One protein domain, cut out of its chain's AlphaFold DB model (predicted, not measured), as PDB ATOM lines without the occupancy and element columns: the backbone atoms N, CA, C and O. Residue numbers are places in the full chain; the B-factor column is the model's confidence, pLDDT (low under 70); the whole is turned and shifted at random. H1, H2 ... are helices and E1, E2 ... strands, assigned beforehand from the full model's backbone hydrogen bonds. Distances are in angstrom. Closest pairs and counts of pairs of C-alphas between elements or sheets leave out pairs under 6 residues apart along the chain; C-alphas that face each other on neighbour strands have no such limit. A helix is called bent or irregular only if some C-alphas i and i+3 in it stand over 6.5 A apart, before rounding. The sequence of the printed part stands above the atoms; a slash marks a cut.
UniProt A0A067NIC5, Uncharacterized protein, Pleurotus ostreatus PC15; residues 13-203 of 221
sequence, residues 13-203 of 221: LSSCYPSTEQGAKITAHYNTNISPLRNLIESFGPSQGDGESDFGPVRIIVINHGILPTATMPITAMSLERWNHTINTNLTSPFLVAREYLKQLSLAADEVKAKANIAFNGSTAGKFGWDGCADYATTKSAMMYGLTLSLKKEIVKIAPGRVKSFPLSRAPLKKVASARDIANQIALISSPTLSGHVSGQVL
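Overview. This is residues 13 to 203 of the 221 residues of an uncharacterized protein of Pleurotus ostreatus PC15 (UniProt A0A067NIC5). A small sheet of three short parallel strands, E1, E2 and E3, is the core, with the long helix H2 and the arm H5b side by side over one face and H6 over the other. The first parts of H2 and of the bent helix H5 reach past the sheet's end, where H5a packs on H2 and H4 packs on H5a; H1 lies off to one side, and residues 31 to 36 stick out. The printed part has 191 residues, with six named helices and three named strands in the order H1 E1 H2 H3 E2 H4 H5 E3 H6. The class is mostly helix, with under half of the residues in named elements; the whole is compact, radius of gyration of the C-alphas 17.4 A, spans 52 by 40 by 38 A.

Arrangement. E2, residues 117 to 121, is the inner strand between E1, residues 60 to 63, and E3, residues 162 to 166. Across E1 and E2, N 63 and O 119 are 2.7 A apart, and across E2 and E3, N 118 and O 162 are 2.8 A apart, both within hydrogen-bond range. H2, residues 80 to 107, runs along E1 at a height over the sheet of 11.0 A; the closest C-alphas are those of Ile 63 and Pro 94, 6.4 A. H5, residues 134 to 155, was assigned as one helix by its hydrogen bonds but is bent: C-alphas 144 and 147 are 6.5 A apart. Its arm H5b, residues 147 to 155, lies over E3 on the same face as H2, at a height of 7.5 A; the closest C-alphas are those of Lys 152 and Val 163, 5.1 A. H5a, residues 134 to 144, only grazes the sheet and touches residues 83 to 91 of H2 at a shallow tilt of 15 degrees, the same way; the closest C-alphas are those of Trp 83 and Asp 135, 5.6 A. H4, residues 125 to 128, touches H5a, with C-alphas 126 and 141 closest at 4.0 A. H3, residues 110 to 113, touches H2 only at the corner, and only just, with 3 pairs of C-alphas within 8 A; the closest are those of Leu 105 and Lys 113, 6.6 A. H6, residues 179 to 190, lies over E2 on the opposite face, at a height of 9.8 A; the closest C-alphas are those of Asn 117 and Ser 190, 6.1 A. This makes three layers, helices on both faces of a sheet. E1, H2 H3, E2 and E2, H4 H5, E3 are strand-helix-strand units, parallel neighbour strands joined through helices, each with a right-handed crossover. H1, residues 35 to 44, is irregular, with C-alphas 36 and 39 7.2 A apart; it touches no helix and is not on the sheet. Every O i to N i+4 pair is within hydrogen-bond range in H5a and H6, but 4 of 6 in H1, 21 of 24 in H2 and 4 of 5 in H5b; H3 and H4 are too short for such a pair.

Along the chain. H2 is 38.9 A long, from C-alpha 80 at (-54.680, -25.576, 3.799) to C-alpha 107 at (-56.689, -26.891, -35.026), with a kink of 33 degrees near residue 87. H6 measures 16.2 A and ends with C-alpha 190 at (-36.909, -28.373, -28.318); H5a measures 15.2 A, H1 14.7 A and E3 13.7 A.

Size, cuts and confidence. The two C-alphas farthest apart, those of Cys 16 and Thr 76, are 53.3 A apart, and the printed part has no cut. The links H1 to E1, E1 to H2 and E3 to H6 are long. The mean pLDDT of the printed part is 77.3; residues 13 to 25, 30 to 55, 160 to 161 and 163 to 179 are under 70.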
ATOM      1  N   LEU A  13     -41.504 -20.311 -30.814       30.94
ATOM      2  CA  LEU A  13     -40.349 -20.355 -31.708       30.94
ATOM      3  C   LEU A  13     -40.924 -20.409 -33.128       30.94
ATOM      4  O   LEU A  13     -41.154 -21.491 -33.674       30.94
ATOM      5  N   SER A  14     -41.225 -19.251 -33.719       26.73
ATOM      6  CA  SER A  14     -41.548 -19.151 -35.148       26.73
ATOM      7  C   SER A  14     -40.351 -18.590 -35.917       26.73
ATOM      8  O   SER A  14     -39.535 -17.836 -35.395       26.73
ATOM      9  N   SER A  15     -40.160 -19.077 -37.136       23.83
ATOM     10  CA  SER A  15     -38.966 -18.854 -37.950       23.83
ATOM     11  C   SER A  15     -39.106 -17.569 -38.771       23.83
ATOM     12  O   SER A  15     -39.942 -17.559 -39.666       23.83
ATOM     13  N   CYS A  16     -38.322 -16.531 -38.431       22.77
ATOM     14  CA  CYS A  16     -37.694 -15.505 -39.297       22.77
ATOM     15  C   CYS A  16     -36.973 -14.453 -38.403       22.77
ATOM     16  O   CYS A  16     -37.578 -13.953 -37.459       22.77
ATOM     17  N   TYR A  17     -35.684 -14.186 -38.681       30.08
ATOM     18  CA  TYR A  17     -34.665 -13.434 -37.893       30.08
ATOM     19  C   TYR A  17     -34.944 -11.916 -37.667       30.08
ATOM     20  O   TYR A  17     -35.786 -11.379 -38.384       30.08
ATOM     21  N   PRO A  18     -34.188 -11.195 -36.783       36.41
ATOM     22  CA  PRO A  18     -33.031 -11.650 -36.003       36.41
ATOM     23  C   PRO A  18     -33.145 -11.545 -34.471       36.41
ATOM     24  O   PRO A  18     -33.831 -10.685 -33.936       36.41
ATOM     25  N   SER A  19     -32.325 -12.376 -33.808       35.88
ATOM     26  CA  SER A  19     -31.815 -12.278 -32.422       35.88
ATOM     27  C   SER A  19     -32.315 -13.290 -31.374       35.88
ATOM     28  O   SER A  19     -32.611 -12.978 -30.231       35.88
ATOM     29  N   THR A  20     -32.218 -14.573 -31.726       49.59
ATOM     30  CA  THR A  20     -31.520 -15.550 -30.867       49.59
ATOM     31  C   THR A  20     -30.475 -16.268 -31.724       49.59
ATOM     32  O   THR A  20     -30.640 -16.320 -32.943       49.59
ATOM     33  N   GLU A  21     -29.406 -16.824 -31.140       49.44
ATOM     34  CA  GLU A  21     -28.358 -17.569 -31.882       49.44
ATOM     35  C   GLU A  21     -28.923 -18.696 -32.776       49.44
ATOM     36  O   GLU A  21     -28.250 -19.165 -33.686       49.44
ATOM     37  N   GLN A  22     -30.173 -19.106 -32.540       59.38
ATOM     38  CA  GLN A  22     -30.848 -20.222 -33.201       59.38
ATOM     39  C   GLN A  22     -32.037 -19.790 -34.086       59.38
ATOM     40  O   GLN A  22     -32.751 -20.643 -34.611       59.38
ATOM     41  N   GLY A  23     -32.259 -18.481 -34.273       64.50
ATOM     42  CA  GLY A  23     -33.162 -17.950 -35.305       64.50
ATOM     43  C   GLY A  23     -34.661 -18.000 -35.017       64.50
ATOM     44  O   GLY A  23     -35.466 -17.959 -35.952       64.50
ATOM     45  N   ALA A  24     -35.056 -18.093 -33.751       66.75
ATOM     46  CA  ALA A  24     -36.455 -18.226 -33.376       66.75
ATOM     47  C   ALA A  24     -37.038 -16.961 -32.729       66.75
ATOM     48  O   ALA A  24     -36.373 -16.318 -31.914       66.75
ATOM     49  N   LYS A  25     -38.292 -16.635 -33.077       69.94
ATOM     50  CA  LYS A  25     -39.050 -15.498 -32.535       69.94
ATOM     51  C   LYS A  25     -39.675 -15.844 -31.187       69.94
ATOM     52  O   LYS A  25     -40.604 -16.643 -31.160       69.94
ATOM     53  N   ILE A  26     -39.207 -15.206 -30.117       72.06
ATOM     54  CA  ILE A  26     -39.626 -15.462 -28.731       72.06
ATOM     55  C   ILE A  26     -40.582 -14.369 -28.251       72.06
ATOM     56  O   ILE A  26     -40.301 -13.187 -28.410       72.06
ATOM     57  N   THR A  27     -41.679 -14.766 -27.607       72.88
ATOM     58  CA  THR A  27     -42.552 -13.867 -26.837       72.88
ATOM     59  C   THR A  27     -42.711 -14.413 -25.428       72.88
ATOM     60  O   THR A  27     -42.841 -15.624 -25.284       72.88
ATOM     61  N   ALA A  28     -42.701 -13.548 -24.412       71.44
ATOM     62  CA  ALA A  28     -42.798 -13.929 -23.008       71.44
ATOM     63  C   ALA A  28     -43.954 -13.187 -22.325       71.44
ATOM     64  O   ALA A  28     -44.010 -11.963 -22.341       71.44
ATOM     65  N   HIS A  29     -44.837 -13.934 -21.664       70.06
ATOM     66  CA  HIS A  29     -45.893 -13.376 -20.816       70.06
ATOM     67  C   HIS A  29     -45.473 -13.491 -19.362       70.06
ATOM     68  O   HIS A  29     -44.927 -14.522 -19.002       70.06
ATOM     69  N   TYR A  30     -45.772 -12.503 -18.522       67.12
ATOM     70  CA  TYR A  30     -45.480 -12.508 -17.086       67.12
ATOM     71  C   TYR A  30     -46.704 -12.019 -16.304       67.12
ATOM     72  O   TYR A  30     -47.460 -11.189 -16.789       67.12
ATOM     73  N   ASN A  31     -46.898 -12.533 -15.087       60.44
ATOM     74  CA  ASN A  31     -48.090 -12.224 -14.287       60.44
ATOM     75  C   ASN A  31     -47.862 -11.134 -13.222       60.44
ATOM     76  O   ASN A  31     -48.786 -10.432 -12.844       60.44
ATOM     77  N   THR A  32     -46.645 -11.007 -12.681       61.38
ATOM     78  CA  THR A  32     -46.430 -10.244 -11.435       61.38
ATOM     79  C   THR A  32     -45.429  -9.109 -11.565       61.38
ATOM     80  O   THR A  32     -45.714  -7.993 -11.148       61.38
ATOM     81  N   ASN A  33     -44.236  -9.374 -12.095       61.75
ATOM     82  CA  ASN A  33     -43.166  -8.385 -12.112       61.75
ATOM     83  C   ASN A  33     -42.398  -8.435 -13.433       61.75
ATOM     84  O   ASN A  33     -41.752  -9.435 -13.737       61.75
ATOM     85  N   ILE A  34     -42.436  -7.331 -14.184       65.00
ATOM     86  CA  ILE A  34     -41.687  -7.167 -15.437       65.00
ATOM     87  C   ILE A  34     -40.193  -6.897 -15.204       65.00
ATOM     88  O   ILE A  34     -39.393  -7.015 -16.123       65.00
ATOM     89  N   SER A  35     -39.784  -6.530 -13.985       65.44
ATOM     90  CA  SER A  35     -38.410  -6.094 -13.679       65.44
ATOM     91  C   SER A  35     -37.328  -7.087 -14.130       65.44
ATOM     92  O   SER A  35     -36.368  -6.634 -14.748       65.44
ATOM     93  N   PRO A  36     -37.470  -8.419 -13.936       63.22
ATOM     94  CA  PRO A  36     -36.497  -9.395 -14.440       63.22
ATOM     95  C   PRO A  36     -36.385  -9.434 -15.972       63.22
ATOM     96  O   PRO A  36     -35.396  -9.934 -16.498       63.22
ATOM     97  N   LEU A  37     -37.398  -8.930 -16.682       64.44
ATOM     98  CA  LEU A  37     -37.453  -8.873 -18.139       64.44
ATOM     99  C   LEU A  37     -37.028  -7.512 -18.697       64.44
ATOM    100  O   LEU A  37     -36.842  -7.423 -19.902       64.44
ATOM    101  N   ARG A  38     -36.833  -6.466 -17.878       68.81
ATOM    102  CA  ARG A  38     -36.488  -5.117 -18.375       68.81
ATOM    103  C   ARG A  38     -35.243  -5.118 -19.252       68.81
ATOM    104  O   ARG A  38     -35.320  -4.684 -20.391       68.81
ATOM    105  N   ASN A  39     -34.158  -5.730 -18.781       67.12
ATOM    106  CA  ASN A  39     -32.918  -5.831 -19.557       67.12
ATOM    107  C   ASN A  39     -33.119  -6.603 -20.875       67.12
ATOM    108  O   ASN A  39     -32.465  -6.315 -21.873       67.12
ATOM    109  N   LEU A  40     -34.022  -7.593 -20.889       65.31
ATOM    110  CA  LEU A  40     -34.360  -8.349 -22.098       65.31
ATOM    111  C   LEU A  40     -35.203  -7.503 -23.056       65.31
ATOM    112  O   LEU A  40     -34.923  -7.485 -24.245       65.31
ATOM    113  N   ILE A  41     -36.185  -6.764 -22.545       67.44
ATOM    114  CA  ILE A  41     -37.015  -5.839 -23.328       67.44
ATOM    115  C   ILE A  41     -36.155  -4.718 -23.923       67.44
ATOM    116  O   ILE A  41     -36.354  -4.341 -25.070       67.44
ATOM    117  N   GLU A  42     -35.167  -4.217 -23.184       68.44
ATOM    118  CA  GLU A  42     -34.198  -3.234 -23.682       68.44
ATOM    119  C   GLU A  42     -33.292  -3.823 -24.773       68.44
ATOM    120  O   GLU A  42     -32.980  -3.142 -25.745       68.44
ATOM    121  N   SER A  43     -32.901  -5.095 -24.643       62.59
ATOM    122  CA  SER A  43     -32.002  -5.765 -25.597       62.59
ATOM    123  C   SER A  43     -32.705  -6.253 -26.867       62.59
ATOM    124  O   SER A  43     -32.080  -6.322 -27.921       62.59
ATOM    125  N   PHE A  44     -33.983  -6.627 -26.769       62.53
ATOM    126  CA  PHE A  44     -34.732  -7.311 -27.833       62.53
ATOM    127  C   PHE A  44     -35.995  -6.557 -28.284       62.53
ATOM    128  O   PHE A  44     -36.665  -6.992 -29.220       62.53
ATOM    129  N   GLY A  45     -36.307  -5.422 -27.658       58.06
ATOM    130  CA  GLY A  45     -37.507  -4.622 -27.903       58.06
ATOM    131  C   GLY A  45     -38.747  -5.128 -27.141       58.06
ATOM    132  O   GLY A  45     -38.824  -6.296 -26.746       58.06
ATOM    133  N   PRO A  46     -39.752  -4.266 -26.907       55.44
ATOM    134  CA  PRO A  46     -41.034  -4.694 -26.361       55.44
ATOM    135  C   PRO A  46     -41.816  -5.502 -27.406       55.44
ATOM    136  O   PRO A  46     -41.991  -5.052 -28.534       55.44
ATOM    137  N   SER A  47     -42.356  -6.660 -27.017       53.94
ATOM    138  CA  SER A  47     -43.475  -7.282 -27.739       53.94
ATOM    139  C   SER A  47     -44.712  -7.216 -26.846       53.94
ATOM    140  O   SER A  47     -44.800  -7.909 -25.836       53.94
ATOM    141  N   GLN A  48     -45.639  -6.313 -27.173       44.62
ATOM    142  CA  GLN A  48     -46.997  -6.371 -26.636       44.62
ATOM    143  C   GLN A  48     -47.783  -7.365 -27.488       44.62
ATOM    144  O   GLN A  48     -47.715  -7.312 -28.714       44.62
ATOM    145  N   GLY A  49     -48.481  -8.302 -26.853       45.22
ATOM    146  CA  GLY A  49     -49.117  -9.409 -27.555       45.22
ATOM    147  C   GLY A  49     -50.419  -9.833 -26.901       45.22
ATOM    148  O   GLY A  49     -50.530 -10.987 -26.504       45.22
ATOM    149  N   ASP A  50     -51.386  -8.917 -26.831       40.66
ATOM    150  CA  ASP A  50     -52.786  -9.256 -26.533       40.66
ATOM    151  C   ASP A  50     -53.656  -9.351 -27.810       40.66
ATOM    152  O   ASP A  50     -54.839  -9.666 -27.741       40.66
ATOM    153  N   GLY A  51     -53.083  -9.164 -29.002       42.56
ATOM    154  CA  GLY A  51     -53.784  -9.361 -30.273       42.56
ATOM    155  C   GLY A  51     -52.968  -8.829 -31.450       42.56
ATOM    156  O   GLY A  51     -52.382  -7.762 -31.340       42.56
ATOM    157  N   GLU A  52     -52.911  -9.595 -32.542       40.06
ATOM    158  CA  GLU A  52     -52.326  -9.217 -33.848       40.06
ATOM    159  C   GLU A  52     -50.813  -8.925 -33.879       40.06
ATOM    160  O   GLU A  52     -50.375  -7.828 -34.206       40.06
ATOM    161  N   SER A  53     -49.978  -9.934 -33.610       52.38
ATOM    162  CA  SER A  53     -48.526  -9.817 -33.810       52.38
ATOM    163  C   SER A  53     -47.986 -10.809 -34.850       52.38
ATOM    164  O   SER A  53     -48.456 -11.944 -34.956       52.38
ATOM    165  N   ASP A  54     -46.946 -10.388 -35.577       59.53
ATOM    166  CA  ASP A  54     -46.163 -11.086 -36.625       59.53
ATOM    167  C   ASP A  54     -45.512 -12.434 -36.206       59.53
ATOM    168  O   ASP A  54     -44.608 -12.966 -36.873       59.53
ATOM    169  N   PHE A  55     -45.909 -13.000 -35.066       68.25
ATOM    170  CA  PHE A  55     -45.353 -14.232 -34.510       68.25
ATOM    171  C   PHE A  55     -45.965 -15.493 -35.120       68.25
ATOM    172  O   PHE A  55     -45.317 -16.542 -35.088       68.25
ATOM    173  N   GLY A  56     -47.159 -15.416 -35.708       72.81
ATOM    174  CA  GLY A  56     -47.853 -16.593 -36.225       72.81
ATOM    175  C   GLY A  56     -48.151 -17.639 -35.132       72.81
ATOM    176  O   GLY A  56     -48.093 -17.340 -33.937       72.81
ATOM    177  N   PRO A  57     -48.492 -18.882 -35.513       80.12
ATOM    178  CA  PRO A  57     -48.930 -19.901 -34.565       80.12
ATOM    179  C   PRO A  57     -47.804 -20.365 -33.632       80.12
ATOM    180  O   PRO A  57     -46.669 -20.611 -34.053       80.12
ATOM    181  N   VAL A  58     -48.149 -20.555 -32.355       83.88
ATOM    182  CA  VAL A  58     -47.223 -21.041 -31.327       83.88
ATOM    183  C   VAL A  58     -46.883 -22.509 -31.575       83.88
ATOM    184  O   VAL A  58     -47.757 -23.373 -31.594       83.88
ATOM    185  N   ARG A  59     -45.590 -22.792 -31.743       85.06
ATOM    186  CA  ARG A  59     -45.065 -24.153 -31.963       85.06
ATOM    187  C   ARG A  59     -44.465 -24.763 -30.707       85.06
ATOM    188  O   ARG A  59     -44.381 -25.977 -30.582       85.06
ATOM    189  N   ILE A  60     -43.945 -23.935 -29.815       86.75
ATOM    190  CA  ILE A  60     -43.202 -24.386 -28.647       86.75
ATOM    191  C   ILE A  60     -43.708 -23.577 -27.465       86.75
ATOM    192  O   ILE A  60     -44.000 -22.392 -27.603       86.75
ATOM    193  N   ILE A  61     -43.880 -24.233 -26.325       87.19
ATOM    194  CA  ILE A  61     -44.153 -23.555 -25.066       87.19
ATOM    195  C   ILE A  61     -43.154 -24.020 -24.019       87.19
ATOM    196  O   ILE A  61     -42.874 -25.212 -23.868       87.19
ATOM    197  N   VAL A  62     -42.631 -23.053 -23.281       85.88
ATOM    198  CA  VAL A  62     -41.893 -23.278 -22.046       85.88
ATOM    199  C   VAL A  62     -42.821 -22.829 -20.922       85.88
ATOM    200  O   VAL A  62     -43.463 -21.791 -21.004       85.88
ATOM    201  N   ILE A  63     -42.983 -23.657 -19.904       86.94
ATOM    202  CA  ILE A  63     -43.894 -23.433 -18.786       86.94
ATOM    203  C   ILE A  63     -43.015 -23.295 -17.546       86.94
ATOM    204  O   ILE A  63     -42.680 -24.274 -16.876       86.94
ATOM    205  N   ASN A  64     -42.603 -22.057 -17.271       82.94
ATOM    206  CA  ASN A  64     -41.660 -21.710 -16.208       82.94
ATOM    207  C   ASN A  64     -42.356 -21.308 -14.894       82.94
ATOM    208  O   ASN A  64     -42.019 -20.305 -14.274       82.94
ATOM    209  N   HIS A  65     -43.371 -22.055 -14.467       78.00
ATOM    210  CA  HIS A  65     -44.181 -21.654 -13.311       78.00
ATOM    211  C   HIS A  65     -43.675 -22.269 -12.023       78.00
ATOM    212  O   HIS A  65     -43.376 -23.466 -11.952       78.00
ATOM    213  N   GLY A  66     -43.599 -21.445 -10.988       78.38
ATOM    214  CA  GLY A  66     -43.169 -21.875  -9.674       78.38
ATOM    215  C   GLY A  66     -43.047 -20.702  -8.721       78.38
ATOM    216  O   GLY A  66     -42.235 -19.817  -8.951       78.38
ATOM    217  N   ILE A  67     -43.795 -20.740  -7.628       83.12
ATOM    218  CA  ILE A  67     -43.463 -20.021  -6.405       83.12
ATOM    219  C   ILE A  67     -42.839 -21.016  -5.437       83.12
ATOM    220  O   ILE A  67     -43.403 -22.082  -5.185       83.12
ATOM    221  N   LEU A  68     -41.674 -20.674  -4.898       82.12
ATOM    222  CA  LEU A  68     -41.180 -21.285  -3.672       82.12
ATOM    223  C   LEU A  68     -41.708 -20.429  -2.513       82.12
ATOM    224  O   LEU A  68     -41.439 -19.223  -2.513       82.12
ATOM    225  N   PRO A  69     -42.465 -20.992  -1.554       80.56
ATOM    226  CA  PRO A  69     -42.892 -20.243  -0.377       80.56
ATOM    227  C   PRO A  69     -41.698 -19.609   0.348       80.56
ATOM    228  O   PRO A  69     -40.631 -20.210   0.456       80.56
ATOM    229  N   THR A  70     -41.873 -18.387   0.852       77.00
ATOM    230  CA  THR A  70     -40.786 -17.602   1.463       77.00
ATOM    231  C   THR A  70     -40.270 -18.189   2.775       77.00
ATOM    232  O   THR A  70     -39.100 -17.995   3.100       77.00
ATOM    233  N   ALA A  71     -41.115 -18.915   3.511       84.88
ATOM    234  CA  ALA A  71     -40.765 -19.573   4.764       84.88
ATOM    235  C   ALA A  71     -40.924 -21.094   4.655       84.88
ATOM    236  O   ALA A  71     -41.986 -21.596   4.265       84.88
ATOM    237  N   THR A  72     -39.893 -21.829   5.065       91.12
ATOM    238  CA  THR A  72     -39.996 -23.271   5.304       91.12
ATOM    239  C   THR A  72     -40.950 -23.524   6.476       91.12
ATOM    240  O   THR A  72     -41.019 -22.738   7.421       91.12
ATOM    241  N   MET A  73     -41.755 -24.582   6.394       92.19
ATOM    242  CA  MET A  73     -42.771 -24.912   7.390       92.19
ATOM    243  C   MET A  73     -43.031 -26.421   7.425       92.19
ATOM    244  O   MET A  73     -43.295 -27.009   6.371       92.19
ATOM    245  N   PRO A  74     -42.998 -27.061   8.607       94.62
ATOM    246  CA  PRO A  74     -43.362 -28.466   8.725       94.62
ATOM    247  C   PRO A  74     -44.831 -28.659   8.342       94.62
ATOM    248  O   PRO A  74     -45.668 -27.790   8.588       94.62
ATOM    249  N   ILE A  75     -45.164 -29.820   7.775       94.19
ATOM    250  CA  ILE A  75     -46.525 -30.089   7.285       94.19
ATOM    251  C   ILE A  75     -47.583 -30.001   8.397       94.19
ATOM    252  O   ILE A  75     -48.715 -29.615   8.138       94.19
ATOM    253  N   THR A  76     -47.197 -30.276   9.648       96.50
ATOM    254  CA  THR A  76     -48.062 -30.176  10.834       96.50
ATOM    255  C   THR A  76     -48.506 -28.749  11.156       96.50
ATOM    256  O   THR A  76     -49.522 -28.570  11.817       96.50
ATOM    257  N   ALA A  77     -47.768 -27.739  10.691       96.12
ATOM    258  CA  ALA A  77     -48.101 -26.326  10.860       96.12
ATOM    259  C   ALA A  77     -48.631 -25.685   9.564       96.12
ATOM    260  O   ALA A  77     -48.943 -24.494   9.546       96.12
ATOM    261  N   MET A  78     -48.705 -26.447   8.469       96.81
ATOM    262  CA  MET A  78     -49.075 -25.927   7.159       96.81
ATOM    263  C   MET A  78     -50.584 -25.724   7.057       96.81
ATOM    264  O   MET A  78     -51.363 -26.670   7.165       96.81
ATOM    265  N   SER A  79     -51.000 -24.483   6.804       96.50
ATOM    266  CA  SER A  79     -52.405 -24.199   6.531       96.50
ATOM    267  C   SER A  79     -52.820 -24.755   5.168       96.50
ATOM    268  O   SER A  79     -52.047 -24.770   4.203       96.50
ATOM    269  N   LEU A  80     -54.088 -25.156   5.067       97.38
ATOM    270  CA  LEU A  80     -54.680 -25.576   3.799       97.38
ATOM    271  C   LEU A  80     -54.660 -24.446   2.755       97.38
ATOM    272  O   LEU A  80     -54.506 -24.701   1.565       97.38
ATOM    273  N   GLU A  81     -54.779 -23.194   3.196       96.62
ATOM    274  CA  GLU A  81     -54.682 -22.023   2.325       96.62
ATOM    275  C   GLU A  81     -53.314 -21.937   1.639       96.62
ATOM    276  O   GLU A  81     -53.252 -21.827   0.413       96.62
ATOM    277  N   ARG A  82     -52.219 -22.058   2.404       94.31
ATOM    278  CA  ARG A  82     -50.858 -22.079   1.853       94.31
ATOM    279  C   ARG A  82     -50.695 -23.219   0.853       94.31
ATOM    280  O   ARG A  82     -50.235 -22.984  -0.263       94.31
ATOM    281  N   TRP A  83     -51.111 -24.428   1.235       96.19
ATOM    282  CA  TRP A  83     -51.060 -25.598   0.360       96.19
ATOM    283  C   TRP A  83     -51.775 -25.330  -0.971       96.19
ATOM    284  O   TRP A  83     -51.180 -25.459  -2.043       96.19
ATOM    285  N   ASN A  84     -53.030 -24.880  -0.910       96.69
ATOM    286  CA  ASN A  84     -53.839 -24.590  -2.092       96.69
ATOM    287  C   ASN A  84     -53.245 -23.463  -2.939       96.69
ATOM    288  O   ASN A  84     -53.271 -23.548  -4.166       96.69
ATOM    289  N   HIS A  85     -52.670 -22.431  -2.322       93.81
ATOM    290  CA  HIS A  85     -52.002 -21.349  -3.040       93.81
ATOM    291  C   HIS A  85     -50.811 -21.860  -3.869       93.81
ATOM    292  O   HIS A  85     -50.692 -21.539  -5.059       93.81
ATOM    293  N   THR A  86     -49.962 -22.708  -3.280       93.50
ATOM    294  CA  THR A  86     -48.823 -23.318  -3.979       93.50
ATOM    295  C   THR A  86     -49.283 -24.265  -5.085       93.50
ATOM    296  O   THR A  86     -48.760 -24.186  -6.197       93.50
ATOM    297  N   ILE A  87     -50.297 -25.100  -4.838       95.56
ATOM    298  CA  ILE A  87     -50.882 -25.997  -5.850       95.56
ATOM    299  C   ILE A  87     -51.464 -25.201  -7.022       95.56
ATOM    300  O   ILE A  87     -51.146 -25.484  -8.180       95.56
ATOM    301  N   ASN A  88     -52.263 -24.171  -6.743       93.06
ATOM    302  CA  ASN A  88     -52.889 -23.361  -7.784       93.06
ATOM    303  C   ASN A  88     -51.847 -22.681  -8.674       93.06
ATOM    304  O   ASN A  88     -51.954 -22.716  -9.901       93.06
ATOM    305  N   THR A  89     -50.794 -22.139  -8.069       87.31
ATOM    306  CA  THR A  89     -49.744 -21.442  -8.814       87.31
ATOM    307  C   THR A  89     -48.857 -22.408  -9.601       87.31
ATOM    308  O   THR A  89     -48.560 -22.168 -10.774       87.31
ATOM    309  N   ASN A  90     -48.439 -23.513  -8.980       89.75
ATOM    310  CA  ASN A  90     -47.398 -24.386  -9.528       89.75
ATOM    311  C   ASN A  90     -47.935 -25.583 -10.315       89.75
ATOM    312  O   ASN A  90     -47.149 -26.228 -11.000       89.75
ATOM    313  N   LEU A  91     -49.226 -25.909 -10.227       91.62
ATOM    314  CA  LEU A  91     -49.840 -27.012 -10.975       91.62
ATOM    315  C   LEU A  91     -51.051 -26.575 -11.785       91.62
ATOM    316  O   LEU A  91     -51.072 -26.815 -12.992       91.62
ATOM    317  N   THR A  92     -52.033 -25.921 -11.158       93.94
ATOM    318  CA  THR A  92     -53.285 -25.567 -11.845       93.94
ATOM    319  C   THR A  92     -53.010 -24.637 -13.021       93.94
ATOM    320  O   THR A  92     -53.436 -24.910 -14.142       93.94
ATOM    321  N   SER A  93     -52.224 -23.585 -12.815       90.38
ATOM    322  CA  SER A  93     -51.890 -22.644 -13.882       90.38
ATOM    323  C   SER A  93     -51.063 -23.269 -15.031       90.38
ATOM    324  O   SER A  93     -51.462 -23.107 -16.186       90.38
ATOM    325  N   PRO A  94     -49.986 -24.054 -14.795       89.12
ATOM    326  CA  PRO A  94     -49.351 -24.891 -15.826       89.12
ATOM    327  C   PRO A  94     -50.301 -25.781 -16.617       89.12
ATOM    328  O   PRO A  94     -50.182 -25.869 -17.838       89.12
ATOM    329  N   PHE A  95     -51.241 -26.434 -15.930       93.62
ATOM    330  CA  PHE A  95     -52.254 -27.263 -16.568       93.62
ATOM    331  C   PHE A  95     -53.126 -26.439 -17.521       93.62
ATOM    332  O   PHE A  95     -53.318 -26.849 -18.664       93.62
ATOM    333  N   LEU A  96     -53.618 -25.275 -17.087       93.62
ATOM    334  CA  LEU A  96     -54.466 -24.411 -17.915       93.62
ATOM    335  C   LEU A  96     -53.744 -23.970 -19.193       93.62
ATOM    336  O   LEU A  96     -54.325 -24.050 -20.275       93.62
ATOM    337  N   VAL A  97     -52.470 -23.587 -19.070       90.56
ATOM    338  CA  VAL A  97     -51.624 -23.200 -20.207       90.56
ATOM    339  C   VAL A  97     -51.416 -24.367 -21.173       90.56
ATOM    340  O   VAL A  97     -51.654 -24.225 -22.370       90.56
ATOM    341  N   ALA A  98     -51.013 -25.536 -20.665       91.38
ATOM    342  CA  ALA A  98     -50.791 -26.714 -21.502       91.38
ATOM    343  C   ALA A  98     -52.083 -27.167 -22.202       91.38
ATOM    344  O   ALA A  98     -52.060 -27.513 -23.381       91.38
ATOM    345  N   ARG A  99     -53.218 -27.120 -21.492       94.06
ATOM    346  CA  ARG A  99     -54.537 -27.460 -22.031       94.06
ATOM    347  C   ARG A  99     -54.915 -26.548 -23.192       94.06
ATOM    348  O   ARG A  99     -55.339 -27.050 -24.227       94.06
ATOM    349  N   GLU A 100     -54.784 -25.234 -23.023       92.69
ATOM    350  CA  GLU A 100     -55.159 -24.290 -24.079       92.69
ATOM    351  C   GLU A 100     -54.219 -24.389 -25.282       92.69
ATOM    352  O   GLU A 100     -54.681 -24.454 -26.418       92.69
ATOM    353  N   TYR A 101     -52.915 -24.548 -25.045       90.50
ATOM    354  CA  TYR A 101     -51.960 -24.811 -26.118       90.50
ATOM    355  C   TYR A 101     -52.319 -26.060 -26.935       90.50
ATOM    356  O   TYR A 101     -52.327 -26.006 -28.161       90.50
ATOM    357  N   LEU A 102     -52.656 -27.180 -26.285       92.31
ATOM    358  CA  LEU A 102     -53.019 -28.417 -26.987       92.31
ATOM    359  C   LEU A 102     -54.325 -28.281 -27.781       92.31
ATOM    360  O   LEU A 102     -54.422 -28.834 -28.878       92.31
ATOM    361  N   LYS A 103     -55.304 -27.519 -27.273       92.19
ATOM    362  CA  LYS A 103     -56.529 -27.198 -28.023       92.19
ATOM    363  C   LYS A 103     -56.206 -26.431 -29.301       92.19
ATOM    364  O   LYS A 103     -56.613 -26.861 -30.377       92.19
ATOM    365  N   GLN A 104     -55.426 -25.358 -29.198       89.94
ATOM    366  CA  GLN A 104     -55.023 -24.559 -30.359       89.94
ATOM    367  C   GLN A 104     -54.185 -25.386 -31.345       89.94
ATOM    368  O   GLN A 104     -54.430 -25.365 -32.550       89.94
ATOM    369  N   LEU A 105     -53.253 -26.197 -30.838       89.00
ATOM    370  CA  LEU A 105     -52.419 -27.076 -31.654       89.00
ATOM    371  C   LEU A 105     -53.248 -28.087 -32.459       89.00
ATOM    372  O   LEU A 105     -52.877 -28.413 -33.584       89.00
ATOM    373  N   SER A 106     -54.374 -28.568 -31.921       91.62
ATOM    374  CA  SER A 106     -55.247 -29.515 -32.630       91.62
ATOM    375  C   SER A 106     -55.870 -28.942 -33.900       91.62
ATOM    376  O   SER A 106     -56.006 -29.660 -34.895       91.62
ATOM    377  N   LEU A 107     -56.129 -27.635 -33.901       92.25
ATOM    378  CA  LEU A 107     -56.689 -26.891 -35.026       92.25
ATOM    379  C   LEU A 107     -55.610 -26.357 -35.983       92.25
ATOM    380  O   LEU A 107     -55.932 -25.856 -37.056       92.25
ATOM    381  N   ALA A 108     -54.331 -26.453 -35.611       88.44
ATOM    382  CA  ALA A 108     -53.233 -25.890 -36.384       88.44
ATOM    383  C   ALA A 108     -52.884 -26.718 -37.637       88.44
ATOM    384  O   ALA A 108     -53.137 -27.925 -37.709       88.44
ATOM    385  N   ALA A 109     -52.233 -26.060 -38.600       89.81
ATOM    386  CA  ALA A 109     -51.681 -26.697 -39.793       89.81
ATOM    387  C   ALA A 109     -50.558 -27.697 -39.453       89.81
ATOM    388  O   ALA A 109     -49.856 -27.559 -38.443       89.81
ATOM    389  N   ASP A 110     -50.340 -28.679 -40.329       88.38
ATOM    390  CA  ASP A 110     -49.379 -29.768 -40.099       88.38
ATOM    391  C   ASP A 110     -47.938 -29.279 -39.928       88.38
ATOM    392  O   ASP A 110     -47.181 -29.816 -39.119       88.38
ATOM    393  N   GLU A 111     -47.567 -28.197 -40.607       85.50
ATOM    394  CA  GLU A 111     -46.259 -27.550 -40.456       85.50
ATOM    395  C   GLU A 111     -45.998 -27.010 -39.037       85.50
ATOM    396  O   GLU A 111     -44.852 -26.987 -38.571       85.50
ATOM    397  N   VAL A 112     -47.055 -26.601 -38.329       84.88
ATOM    398  CA  VAL A 112     -46.999 -26.160 -36.929       84.88
ATOM    399  C   VAL A 112     -46.892 -27.385 -36.032       84.88
ATOM    400  O   VAL A 112     -45.993 -27.462 -35.189       84.88
ATOM    401  N   LYS A 113     -47.759 -28.378 -36.267       85.25
ATOM    402  CA  LYS A 113     -47.804 -29.649 -35.532       85.25
ATOM    403  C   LYS A 113     -46.463 -30.384 -35.581       85.25
ATOM    404  O   LYS A 113     -45.983 -30.844 -34.547       85.25
ATOM    405  N   ALA A 114     -45.795 -30.409 -36.732       84.50
ATOM    406  CA  ALA A 114     -44.481 -31.035 -36.912       84.50
ATOM    407  C   ALA A 114     -43.414 -30.526 -35.917       84.50
ATOM    408  O   ALA A 114     -42.479 -31.243 -35.545       84.50
ATOM    409  N   LYS A 115     -43.559 -29.279 -35.457       84.00
ATOM    410  CA  LYS A 115     -42.595 -28.588 -34.590       84.00
ATOM    411  C   LYS A 115     -43.068 -28.461 -33.138       84.00
ATOM    412  O   LYS A 115     -42.346 -27.878 -32.334       84.00
ATOM    413  N   ALA A 116     -44.208 -29.058 -32.791       88.75
ATOM    414  CA  ALA A 116     -44.822 -28.962 -31.473       88.75
ATOM    415  C   ALA A 116     -43.897 -29.426 -30.328       88.75
ATOM    416  O   ALA A 116     -43.385 -30.550 -30.345       88.75
ATOM    417  N   ASN A 117     -43.714 -28.605 -29.290       88.69
ATOM    418  CA  ASN A 117     -42.981 -29.007 -28.083       88.69
ATOM    419  C   ASN A 117     -43.488 -28.295 -26.817       88.69
ATOM    420  O   ASN A 117     -43.724 -27.092 -26.826       88.69
ATOM    421  N   ILE A 118     -43.599 -29.036 -25.715       90.50
ATOM    422  CA  ILE A 118     -43.908 -28.517 -24.378       90.50
ATOM    423  C   ILE A 118     -42.714 -28.799 -23.462       90.50
ATOM    424  O   ILE A 118     -42.298 -29.950 -23.313       90.50
ATOM    425  N   ALA A 119     -42.180 -27.768 -22.815       89.00
ATOM    426  CA  ALA A 119     -41.128 -27.888 -21.812       89.00
ATOM    427  C   ALA A 119     -41.606 -27.325 -20.468       89.00
ATOM    428  O   ALA A 119     -41.979 -26.163 -20.377       89.00
ATOM    429  N   PHE A 120     -41.567 -28.127 -19.411       88.25
ATOM    430  CA  PHE A 120     -41.901 -27.716 -18.049       88.25
ATOM    431  C   PHE A 120     -40.643 -27.404 -17.232       88.25
ATOM    432  O   PHE A 120     -39.656 -28.141 -17.290       88.25
ATOM    433  N   ASN A 121     -40.694 -26.363 -16.401       84.06
ATOM    434  CA  ASN A 121     -39.677 -26.148 -15.374       84.06
ATOM    435  C   ASN A 121     -39.975 -27.004 -14.131       84.06
ATOM    436  O   ASN A 121     -40.883 -26.707 -13.348       84.06
ATOM    437  N   GLY A 122     -39.189 -28.059 -13.945       85.75
ATOM    438  CA  GLY A 122     -39.217 -28.919 -12.769       85.75
ATOM    439  C   GLY A 122     -38.452 -28.328 -11.582       85.75
ATOM    440  O   GLY A 122     -38.195 -27.131 -11.488       85.75
ATOM    441  N   SER A 123     -38.083 -29.178 -10.628       85.19
ATOM    442  CA  SER A 123     -37.135 -28.835  -9.563       85.19
ATOM    443  C   SER A 123     -36.560 -30.106  -8.954       85.19
ATOM    444  O   SER A 123     -37.264 -31.109  -8.848       85.19
ATOM    445  N   THR A 124     -35.308 -30.065  -8.500       85.75
ATOM    446  CA  THR A 124     -34.719 -31.172  -7.732       85.75
ATOM    447  C   THR A 124     -35.477 -31.427  -6.437       85.75
ATOM    448  O   THR A 124     -35.591 -32.579  -6.034       85.75
ATOM    449  N   ALA A 125     -36.123 -30.407  -5.865       87.00
ATOM    450  CA  ALA A 125     -37.044 -30.571  -4.744       87.00
ATOM    451  C   ALA A 125     -38.211 -31.520  -5.068       87.00
ATOM    452  O   ALA A 125     -38.692 -32.214  -4.184       87.00
ATOM    453  N   GLY A 126     -38.653 -31.602  -6.329       88.81
ATOM    454  CA  GLY A 126     -39.686 -32.557  -6.748       88.81
ATOM    455  C   GLY A 126     -39.198 -34.006  -6.844       88.81
ATOM    456  O   GLY A 126     -40.015 -34.926  -6.861       88.81
ATOM    457  N   LYS A 127     -37.878 -34.215  -6.903       88.56
ATOM    458  CA  LYS A 127     -37.241 -35.537  -6.956       88.56
ATOM    459  C   LYS A 127     -36.744 -35.995  -5.584       88.56
ATOM    460  O   LYS A 127     -36.931 -37.151  -5.232       88.56
ATOM    461  N   PHE A 128     -36.115 -35.097  -4.830       86.94
ATOM    462  CA  PHE A 128     -35.434 -35.412  -3.570       86.94
ATOM    463  C   PHE A 128     -36.159 -34.880  -2.328       86.94
ATOM    464  O   PHE A 128     -35.797 -35.234  -1.211       86.94
ATOM    465  N   GLY A 129     -37.180 -34.040  -2.505       85.06
ATOM    466  CA  GLY A 129     -37.785 -33.284  -1.415       85.06
ATOM    467  C   GLY A 129     -36.957 -32.059  -1.018       85.06
ATOM    468  O   GLY A 129     -35.804 -31.886  -1.412       85.06
ATOM    469  N   TRP A 130     -37.579 -31.177  -0.241       84.81
ATOM    470  CA  TRP A 130     -36.914 -30.084   0.464       84.81
ATOM    471  C   TRP A 130     -37.645 -29.895   1.789       84.81
ATOM    472  O   TRP A 130     -38.859 -29.675   1.803       84.81
ATOM    473  N   ASP A 131     -36.901 -29.999   2.888       89.19
ATOM    474  CA  ASP A 131     -37.417 -29.761   4.233       89.19
ATOM    475  C   ASP A 131     -38.213 -28.445   4.354       89.19
ATOM    476  O   ASP A 131     -37.806 -27.379   3.887       89.19
ATOM    477  N   GLY A 132     -39.398 -28.547   4.952       90.88
ATOM    478  CA  GLY A 132     -40.339 -27.440   5.116       90.88
ATOM    479  C   GLY A 132     -40.967 -26.872   3.831       90.88
ATOM    480  O   GLY A 132     -41.634 -25.838   3.888       90.88
ATOM    481  N   CYS A 133     -40.785 -27.521   2.681       92.44
ATOM    482  CA  CYS A 133     -41.328 -27.099   1.383       92.44
ATOM    483  C   CYS A 133     -42.118 -28.232   0.707       92.44
ATOM    484  O   CYS A 133     -42.024 -28.436  -0.506       92.44
ATOM    485  N   ALA A 134     -42.864 -29.015   1.496       94.75
ATOM    486  CA  ALA A 134     -43.595 -30.191   1.019       94.75
ATOM    487  C   ALA A 134     -44.644 -29.852  -0.059       94.75
ATOM    488  O   ALA A 134     -44.785 -30.594  -1.030       94.75
ATOM    489  N   ASP A 135     -45.324 -28.713   0.074       95.38
ATOM    490  CA  ASP A 135     -46.230 -28.132  -0.924       95.38
ATOM    491  C   ASP A 135     -45.521 -27.913  -2.276       95.38
ATOM    492  O   ASP A 135     -45.931 -28.444  -3.313       95.38
ATOM    493  N   TYR A 136     -44.391 -27.205  -2.266       93.38
ATOM    494  CA  TYR A 136     -43.582 -26.948  -3.456       93.38
ATOM    495  C   TYR A 136     -43.034 -28.241  -4.076       93.38
ATOM    496  O   TYR A 136     -43.209 -28.474  -5.275       93.38
ATOM    497  N   ALA A 137     -42.411 -29.104  -3.270       93.38
ATOM    498  CA  ALA A 137     -41.860 -30.380  -3.721       93.38
ATOM    499  C   ALA A 137     -42.939 -31.256  -4.378       93.38
ATOM    500  O   ALA A 137     -42.737 -31.751  -5.489       93.38
ATOM    501  N   THR A 138     -44.119 -31.353  -3.755       96.00
ATOM    502  CA  THR A 138     -45.271 -32.084  -4.304       96.00
ATOM    503  C   THR A 138     -45.663 -31.539  -5.673       96.00
ATOM    504  O   THR A 138     -45.793 -32.308  -6.627       96.00
ATOM    505  N   THR A 139     -45.779 -30.212  -5.815       95.69
ATOM    506  CA  THR A 139     -46.144 -29.603  -7.105       95.69
ATOM    507  C   THR A 139     -45.138 -29.901  -8.210       95.69
ATOM    508  O   THR A 139     -45.517 -30.250  -9.327       95.69
ATOM    509  N   LYS A 140     -43.840 -29.824  -7.909       92.19
ATOM    510  CA  LYS A 140     -42.792 -30.088  -8.900       92.19
ATOM    511  C   LYS A 140     -42.713 -31.570  -9.262       92.19
ATOM    512  O   LYS A 140     -42.560 -31.880 -10.442       92.19
ATOM    513  N   SER A 141     -42.917 -32.468  -8.300       95.31
ATOM    514  CA  SER A 141     -42.996 -33.911  -8.550       95.31
ATOM    515  C   SER A 141     -44.181 -34.267  -9.453       95.31
ATOM    516  O   SER A 141     -44.012 -34.914 -10.490       95.31
ATOM    517  N   ALA A 142     -45.374 -33.757  -9.132       96.31
ATOM    518  CA  ALA A 142     -46.583 -33.976  -9.923       96.31
ATOM    519  C   ALA A 142     -46.448 -33.434 -11.357       96.31
ATOM    520  O   ALA A 142     -46.896 -34.077 -12.307       96.31
ATOM    521  N   MET A 143     -45.772 -32.299 -11.548       93.69
ATOM    522  CA  MET A 143     -45.472 -31.768 -12.880       93.69
ATOM    523  C   MET A 143     -44.493 -32.663 -13.660       93.69
ATOM    524  O   MET A 143     -44.745 -32.995 -14.824       93.69
ATOM    525  N   MET A 144     -43.382 -33.058 -13.029       92.69
ATOM    526  CA  MET A 144     -42.294 -33.820 -13.659       92.69
ATOM    527  C   MET A 144     -42.699 -35.254 -14.005       92.69
ATOM    528  O   MET A 144     -42.370 -35.740 -15.084       92.69
ATOM    529  N   TYR A 145     -43.426 -35.927 -13.114       93.94
ATOM    530  CA  TYR A 145     -43.707 -37.358 -13.237       93.94
ATOM    531  C   TYR A 145     -45.181 -37.667 -13.518       93.94
ATOM    532  O   TYR A 145     -45.479 -38.704 -14.098       93.94
ATOM    533  N   GLY A 146     -46.108 -36.765 -13.186       94.62
ATOM    534  CA  GLY A 146     -47.531 -36.922 -13.500       94.62
ATOM    535  C   GLY A 146     -47.902 -36.280 -14.836       94.62
ATOM    536  O   GLY A 146     -48.157 -36.967 -15.830       94.62
ATOM    537  N   LEU A 147     -47.906 -34.944 -14.872       93.06
ATOM    538  CA  LEU A 147     -48.388 -34.171 -16.019       93.06
ATOM    539  C   LEU A 147     -47.528 -34.409 -17.269       93.06
ATOM    540  O   LEU A 147     -48.060 -34.725 -18.329       93.06
ATOM    541  N   THR A 148     -46.199 -34.347 -17.142       91.81
ATOM    542  CA  THR A 148     -45.268 -34.577 -18.264       91.81
ATOM    543  C   THR A 148     -45.460 -35.960 -18.902       91.81
ATOM    544  O   THR A 148     -45.516 -36.080 -20.128       91.81
ATOM    545  N   LEU A 149     -45.586 -37.018 -18.090       88.88
ATOM    546  CA  LEU A 149     -45.729 -38.393 -18.586       88.88
ATOM    547  C   LEU A 149     -47.120 -38.695 -19.151       88.88
ATOM    548  O   LEU A 149     -47.240 -39.595 -19.987       88.88
ATOM    549  N   SER A 150     -48.143 -37.963 -18.719       91.81
ATOM    550  CA  SER A 150     -49.495 -38.064 -19.275       91.81
ATOM    551  C   SER A 150     -49.563 -37.342 -20.621       91.81
ATOM    552  O   SER A 150     -49.840 -37.962 -21.650       91.81
ATOM    553  N   LEU A 151     -49.141 -36.073 -20.653       91.25
ATOM    554  CA  LEU A 151     -49.214 -35.243 -21.853       91.25
ATOM    555  C   LEU A 151     -48.348 -35.762 -23.004       91.25
ATOM    556  O   LEU A 151     -48.728 -35.585 -24.159       91.25
ATOM    557  N   LYS A 152     -47.231 -36.460 -22.743       86.69
ATOM    558  CA  LYS A 152     -46.437 -37.073 -23.827       86.69
ATOM    559  C   LYS A 152     -47.241 -38.078 -24.659       86.69
ATOM    560  O   LYS A 152     -46.953 -38.253 -25.836       86.69
ATOM    561  N   LYS A 153     -48.211 -38.766 -24.042       84.94
ATOM    562  CA  LYS A 153     -49.075 -39.755 -24.705       84.94
ATOM    563  C   LYS A 153     -50.265 -39.095 -25.399       84.94
ATOM    564  O   LYS A 153     -50.850 -39.684 -26.302       84.94
ATOM    565  N   GLU A 154     -50.644 -37.899 -24.961       88.81
ATOM    566  CA  GLU A 154     -51.748 -37.134 -25.541       88.81
ATOM    567  C   GLU A 154     -51.291 -36.303 -26.738       88.81
ATOM    568  O   GLU A 154     -51.937 -36.354 -27.780       88.81
ATOM    569  N   ILE A 155     -50.149 -35.609 -26.638       86.25
ATOM    570  CA  ILE A 155     -49.663 -34.731 -27.711       86.25
ATOM    571  C   ILE A 155     -49.441 -35.493 -29.020       86.25
ATOM    572  O   ILE A 155     -49.755 -34.957 -30.074       86.25
ATOM    573  N   VAL A 156     -49.001 -36.758 -28.952       82.12
ATOM    574  CA  VAL A 156     -48.771 -37.625 -30.126       82.12
ATOM    575  C   VAL A 156     -50.046 -37.946 -30.911       82.12
ATOM    576  O   VAL A 156     -49.967 -38.316 -32.075       82.12
ATOM    577  N   LYS A 157     -51.225 -37.781 -30.295       86.62
ATOM    578  CA  LYS A 157     -52.531 -37.928 -30.961       86.62
ATOM    579  C   LYS A 157     -52.917 -36.684 -31.766       86.62
ATOM    580  O   LYS A 157     -53.830 -36.746 -32.578       86.62
ATOM    581  N   ILE A 158     -52.260 -35.556 -31.495       79.69
ATOM    582  CA  ILE A 158     -52.564 -34.235 -32.058       79.69
ATOM    583  C   ILE A 158     -51.501 -33.824 -33.084       79.69
ATOM    584  O   ILE A 158     -51.803 -33.200 -34.099       79.69
ATOM    585  N   ALA A 159     -50.246 -34.147 -32.793       72.25
ATOM    586  CA  ALA A 159     -49.065 -33.748 -33.534       72.25
ATOM    587  C   ALA A 159     -47.944 -34.765 -33.276       72.25
ATOM    588  O   ALA A 159     -47.944 -35.382 -32.215       72.25
ATOM    589  N   PRO A 160     -46.892 -34.870 -34.103       64.50
ATOM    590  CA  PRO A 160     -45.645 -35.544 -33.714       64.50
ATOM    591  C   PRO A 160     -44.851 -34.716 -32.669       64.50
ATOM    592  O   PRO A 160     -43.630 -34.563 -32.744       64.50
ATOM    593  N   GLY A 161     -45.567 -34.108 -31.721       56.25
ATOM    594  CA  GLY A 161     -45.060 -33.197 -30.715       56.25
ATOM    595  C   GLY A 161     -44.471 -33.910 -29.507       56.25
ATOM    596  O   GLY A 161     -44.612 -35.118 -29.318       56.25
ATOM    597  N   ARG A 162     -43.767 -33.145 -28.674       77.31
ATOM    598  CA  ARG A 162     -42.953 -33.675 -27.569       77.31
ATOM    599  C   ARG A 162     -43.263 -32.950 -26.258       77.31
ATOM    600  O   ARG A 162     -43.618 -31.777 -26.280       77.31
ATOM    601  N   VAL A 163     -43.111 -33.632 -25.117       59.66
ATOM    602  CA  VAL A 163     -43.295 -33.041 -23.771       59.66
ATOM    603  C   VAL A 163     -42.119 -33.404 -22.871       59.66
ATOM    604  O   VAL A 163     -41.731 -34.569 -22.833       59.66
ATOM    605  N   LYS A 164     -41.510 -32.438 -22.176       65.19
ATOM    606  CA  LYS A 164     -40.258 -32.624 -21.414       65.19
ATOM    607  C   LYS A 164     -40.244 -31.761 -20.154       65.19
ATOM    608  O   LYS A 164     -40.963 -30.768 -20.100       65.19
ATOM    609  N   SER A 165     -39.415 -32.093 -19.164       39.31
ATOM    610  CA  SER A 165     -39.210 -31.250 -17.976       39.31
ATOM    611  C   SER A 165     -37.742 -31.141 -17.545       39.31
ATOM    612  O   SER A 165     -36.958 -32.056 -17.795       39.31
ATOM    613  N   PHE A 166     -37.379 -30.021 -16.903       54.81
ATOM    614  CA  PHE A 166     -35.997 -29.683 -16.512       54.81
ATOM    615  C   PHE A 166     -35.951 -29.147 -15.075       54.81
ATOM    616  O   PHE A 166     -36.542 -28.098 -14.827       54.81
ATOM    617  N   PRO A 167     -35.294 -29.815 -14.114       45.28
ATOM    618  CA  PRO A 167     -35.090 -29.315 -12.762       45.28
ATOM    619  C   PRO A 167     -33.752 -28.570 -12.602       45.28
ATOM    620  O   PRO A 167     -32.731 -28.966 -13.161       45.28
ATOM    621  N   LEU A 168     -33.768 -27.523 -11.773       47.97
ATOM    622  CA  LEU A 168     -32.617 -26.697 -11.379       47.97
ATOM    623  C   LEU A 168     -32.025 -27.131 -10.027       47.97
ATOM    624  O   LEU A 168     -32.804 -27.360  -9.098       47.97
ATOM    625  N   SER A 169     -30.686 -27.153  -9.884       49.06
ATOM    626  CA  SER A 169     -29.998 -27.216  -8.573       49.06
ATOM    627  C   SER A 169     -28.483 -26.909  -8.594       49.06
ATOM    628  O   SER A 169     -27.926 -26.516  -9.618       49.06
ATOM    629  N   ARG A 170     -27.841 -27.058  -7.420       36.28
ATOM    630  CA  ARG A 170     -26.390 -27.010  -7.144       36.28
ATOM    631  C   ARG A 170     -25.795 -28.428  -7.065       36.28
ATOM    632  O   ARG A 170     -26.501 -29.339  -6.642       36.28
ATOM    633  N   ALA A 171     -24.500 -28.584  -7.366       45.97
ATOM    634  CA  ALA A 171     -23.867 -29.890  -7.594       45.97
ATOM    635  C   ALA A 171     -22.419 -30.077  -7.092       45.97
ATOM    636  O   ALA A 171     -21.796 -29.111  -6.649       45.97
ATOM    637  N   PRO A 172     -21.865 -31.307  -7.253       36.50
ATOM    638  CA  PRO A 172     -20.432 -31.639  -7.202       36.50
ATOM    639  C   PRO A 172     -19.573 -30.888  -8.219       36.50
ATOM    640  O   PRO A 172     -18.446 -30.492  -7.905       36.50
ATOM    641  N   LEU A 173     -20.102 -30.636  -9.425       46.62
ATOM    642  CA  LEU A 173     -19.606 -29.526 -10.228       46.62
ATOM    643  C   LEU A 173     -19.734 -28.293  -9.336       46.62
ATOM    644  O   LEU A 173     -20.850 -27.872  -9.045       46.62
ATOM    645  N   LYS A 174     -18.605 -27.724  -8.891       53.69
ATOM    646  CA  LYS A 174     -18.513 -26.528  -8.022       53.69
ATOM    647  C   LYS A 174     -19.034 -25.249  -8.710       53.69
ATOM    648  O   LYS A 174     -18.530 -24.151  -8.496       53.69
ATOM    649  N   LYS A 175     -20.020 -25.401  -9.586       58.31
ATOM    650  CA  LYS A 175     -20.686 -24.418 -10.412       58.31
ATOM    651  C   LYS A 175     -22.187 -24.629 -10.232       58.31
ATOM    652  O   LYS A 175     -22.717 -25.702 -10.495       58.31
ATOM    653  N   VAL A 176     -22.874 -23.574  -9.810       64.12
ATOM    654  CA  VAL A 176     -24.337 -23.534  -9.846       64.12
ATOM    655  C   VAL A 176     -24.774 -23.460 -11.307       64.12
ATOM    656  O   VAL A 176     -24.216 -22.660 -12.063       64.12
ATOM    657  N   ALA A 177     -25.757 -24.274 -11.704       64.75
ATOM    658  CA  ALA A 177     -26.336 -24.178 -13.038       64.75
ATOM    659  C   ALA A 177     -26.828 -22.743 -13.287       64.75
ATOM    660  O   ALA A 177     -27.599 -22.183 -12.504       64.75
ATOM    661  N   SER A 178     -26.343 -22.125 -14.361       69.06
ATOM    662  CA  SER A 178     -26.763 -20.785 -14.762       69.06
ATOM    663  C   SER A 178     -28.057 -20.844 -15.575       69.06
ATOM    664  O   SER A 178     -28.395 -21.872 -16.163       69.06
ATOM    665  N   ALA A 179     -28.758 -19.713 -15.692       68.81
ATOM    666  CA  ALA A 179     -29.918 -19.608 -16.580       68.81
ATOM    667  C   ALA A 179     -29.573 -19.975 -18.038       68.81
ATOM    668  O   ALA A 179     -30.389 -20.573 -18.736       68.81
ATOM    669  N   ARG A 180     -28.338 -19.683 -18.476       73.19
ATOM    670  CA  ARG A 180     -27.836 -20.065 -19.802       73.19
ATOM    671  C   ARG A 180     -27.689 -21.579 -19.949       73.19
ATOM    672  O   ARG A 180     -28.050 -22.107 -20.994       73.19
ATOM    673  N   ASP A 181     -27.215 -22.276 -18.915       73.81
ATOM    674  CA  ASP A 181     -27.105 -23.741 -18.948       73.81
ATOM    675  C   ASP A 181     -28.495 -24.376 -19.166       73.81
ATOM    676  O   ASP A 181     -28.641 -25.263 -20.005       73.81
ATOM    677  N   ILE A 182     -29.537 -23.856 -18.506       73.94
ATOM    678  CA  ILE A 182     -30.928 -24.303 -18.703       73.94
ATOM    679  C   ILE A 182     -31.455 -23.959 -20.093       73.94
ATOM    680  O   ILE A 182     -32.017 -24.825 -20.763       73.94
ATOM    681  N   ALA A 183     -31.273 -22.716 -20.541       74.94
ATOM    682  CA  ALA A 183     -31.740 -22.273 -21.853       74.94
ATOM    683  C   ALA A 183     -31.145 -23.130 -22.981       74.94
ATOM    684  O   ALA A 183     -31.868 -23.539 -23.887       74.94
ATOM    685  N   ASN A 184     -29.861 -23.482 -22.879       80.19
ATOM    686  CA  ASN A 184     -29.190 -24.357 -23.836       80.19
ATOM    687  C   ASN A 184     -29.802 -25.763 -23.865       80.19
ATOM    688  O   ASN A 184     -30.007 -26.321 -24.943       80.19
ATOM    689  N   GLN A 185     -30.147 -26.326 -22.703       84.19
ATOM    690  CA  GLN A 185     -30.825 -27.622 -22.661       84.19
ATOM    691  C   GLN A 185     -32.238 -27.539 -23.238       84.19
ATOM    692  O   GLN A 185     -32.605 -28.403 -24.030       84.19
ATOM    693  N   ILE A 186     -33.002 -26.485 -22.924       81.62
ATOM    694  CA  ILE A 186     -34.336 -26.244 -23.500       81.62
ATOM    695  C   ILE A 186     -34.260 -26.098 -25.024       81.62
ATOM    696  O   ILE A 186     -35.110 -26.638 -25.730       81.62
ATOM    697  N   ALA A 187     -33.248 -25.417 -25.551       83.62
ATOM    698  CA  ALA A 187     -33.004 -25.327 -26.986       83.62
ATOM    699  C   ALA A 187     -32.737 -26.708 -27.610       83.62
ATOM    700  O   ALA A 187     -33.421 -27.113 -28.554       83.62
ATOM    701  N   LEU A 188     -31.795 -27.465 -27.037       84.31
ATOM    702  CA  LEU A 188     -31.408 -28.795 -27.513       84.31
ATOM    703  C   LEU A 188     -32.607 -29.742 -27.583       84.31
ATOM    704  O   LEU A 188     -32.857 -30.386 -28.603       84.31
ATOM    705  N   ILE A 189     -33.368 -29.810 -26.495       82.44
ATOM    706  CA  ILE A 189     -34.530 -30.685 -26.389       82.44
ATOM    707  C   ILE A 189     -35.720 -30.187 -27.208       82.44
ATOM    708  O   ILE A 189     -36.551 -30.991 -27.615       82.44
ATOM    709  N   SER A 190     -35.827 -28.895 -27.481       83.25
ATOM    710  CA  SER A 190     -36.909 -28.373 -28.318       83.25
ATOM    711  C   SER A 190     -36.633 -28.564 -29.812       83.25
ATOM    712  O   SER A 190     -37.568 -28.539 -30.611       83.25
ATOM    713  N   SER A 191     -35.374 -28.809 -30.192       83.88
ATOM    714  CA  SER A 191     -34.974 -29.044 -31.578       83.88
ATOM    715  C   SER A 191     -35.619 -30.319 -32.149       83.88
ATOM    716  O   SER A 191     -35.366 -31.416 -31.637       83.88
ATOM    717  N   PRO A 192     -36.409 -30.221 -33.237       81.00
ATOM    718  CA  PRO A 192     -36.972 -31.395 -33.901       81.00
ATOM    719  C   PRO A 192     -35.887 -32.263 -34.555       81.00
ATOM    720  O   PRO A 192     -36.068 -33.471 -34.665       81.00
ATOM    721  N   THR A 193     -34.751 -31.672 -34.940       84.25
ATOM    722  CA  THR A 193     -33.640 -32.383 -35.584       84.25
ATOM    723  C   THR A 193     -32.781 -33.128 -34.567       84.25
ATOM    724  O   THR A 193     -32.495 -34.305 -34.750       84.25
ATOM    725  N   LEU A 194     -32.387 -32.464 -33.474       86.44
ATOM    726  CA  LEU A 194     -31.478 -33.055 -32.479       86.44
ATOM    727  C   LEU A 194     -32.207 -33.954 -31.475       86.44
ATOM    728  O   LEU A 194     -31.623 -34.888 -30.940       86.44
ATOM    729  N   SER A 195     -33.483 -33.667 -31.205       85.81
ATOM    730  CA  SER A 195     -34.265 -34.316 -30.148       85.81
ATOM    731  C   SER A 195     -35.627 -34.819 -30.630       85.81
ATOM    732  O   SER A 195     -36.565 -34.937 -29.831       85.81
ATOM    733  N   GLY A 196     -35.742 -35.143 -31.923       83.25
ATOM    734  CA  GLY A 196     -36.991 -35.581 -32.558       83.25
ATOM    735  C   GLY A 196     -37.624 -36.821 -31.921       83.25
ATOM    736  O   GLY A 196     -38.846 -36.924 -31.893       83.25
ATOM    737  N   HIS A 197     -36.809 -37.705 -31.333       83.56
ATOM    738  CA  HIS A 197     -37.250 -38.929 -30.643       83.56
ATOM    739  C   HIS A 197     -37.208 -38.846 -29.110       83.56
ATOM    740  O   HIS A 197     -37.503 -39.817 -28.415       83.56
ATOM    741  N   VAL A 198     -36.863 -37.690 -28.547       85.56
ATOM    742  CA  VAL A 198     -36.854 -37.501 -27.095       85.56
ATOM    743  C   VAL A 198     -38.227 -36.974 -26.686       85.56
ATOM    744  O   VAL A 198     -38.647 -35.925 -27.169       85.56
ATOM    745  N   SER A 199     -38.935 -37.667 -25.792       87.44
ATOM    746  CA  SER A 199     -40.204 -37.208 -25.208       87.44
ATOM    747  C   SER A 199     -40.470 -37.906 -23.871       87.44
ATOM    748  O   SER A 199     -40.045 -39.041 -23.645       87.44
ATOM    749  N   GLY A 200     -41.162 -37.225 -22.962       83.38
ATOM    750  CA  GLY A 200     -41.475 -37.718 -21.624       83.38
ATOM    751  C   GLY A 200     -40.298 -37.801 -20.671       83.38
ATOM    752  O   GLY A 200     -40.354 -38.607 -19.747       83.38
ATOM    753  N   GLN A 201     -39.229 -37.055 -20.936       87.81
ATOM    754  CA  GLN A 201     -38.015 -37.099 -20.131       87.81
ATOM    755  C   GLN A 201     -37.994 -35.968 -19.107       87.81
ATOM    756  O   GLN A 201     -38.445 -34.852 -19.384       87.81
ATOM    757  N   VAL A 202     -37.430 -36.282 -17.943       86.00
ATOM    758  CA  VAL A 202     -37.021 -35.320 -16.922       86.00
ATOM    759  C   VAL A 202     -35.503 -35.201 -17.024       86.00
ATOM    760  O   VAL A 202     -34.783 -36.079 -16.549       86.00
ATOM    761  N   LEU A 203     -35.004 -34.164 -17.693       86.62
ATOM    762  CA  LEU A 203     -33.565 -33.978 -17.873       86.62
ATOM    763  C   LEU A 203     -33.012 -33.163 -16.711       86.62
ATOM    764  O   LEU A 203     -33.258 -31.961 -16.642       86.62
TER     765      LEU A 203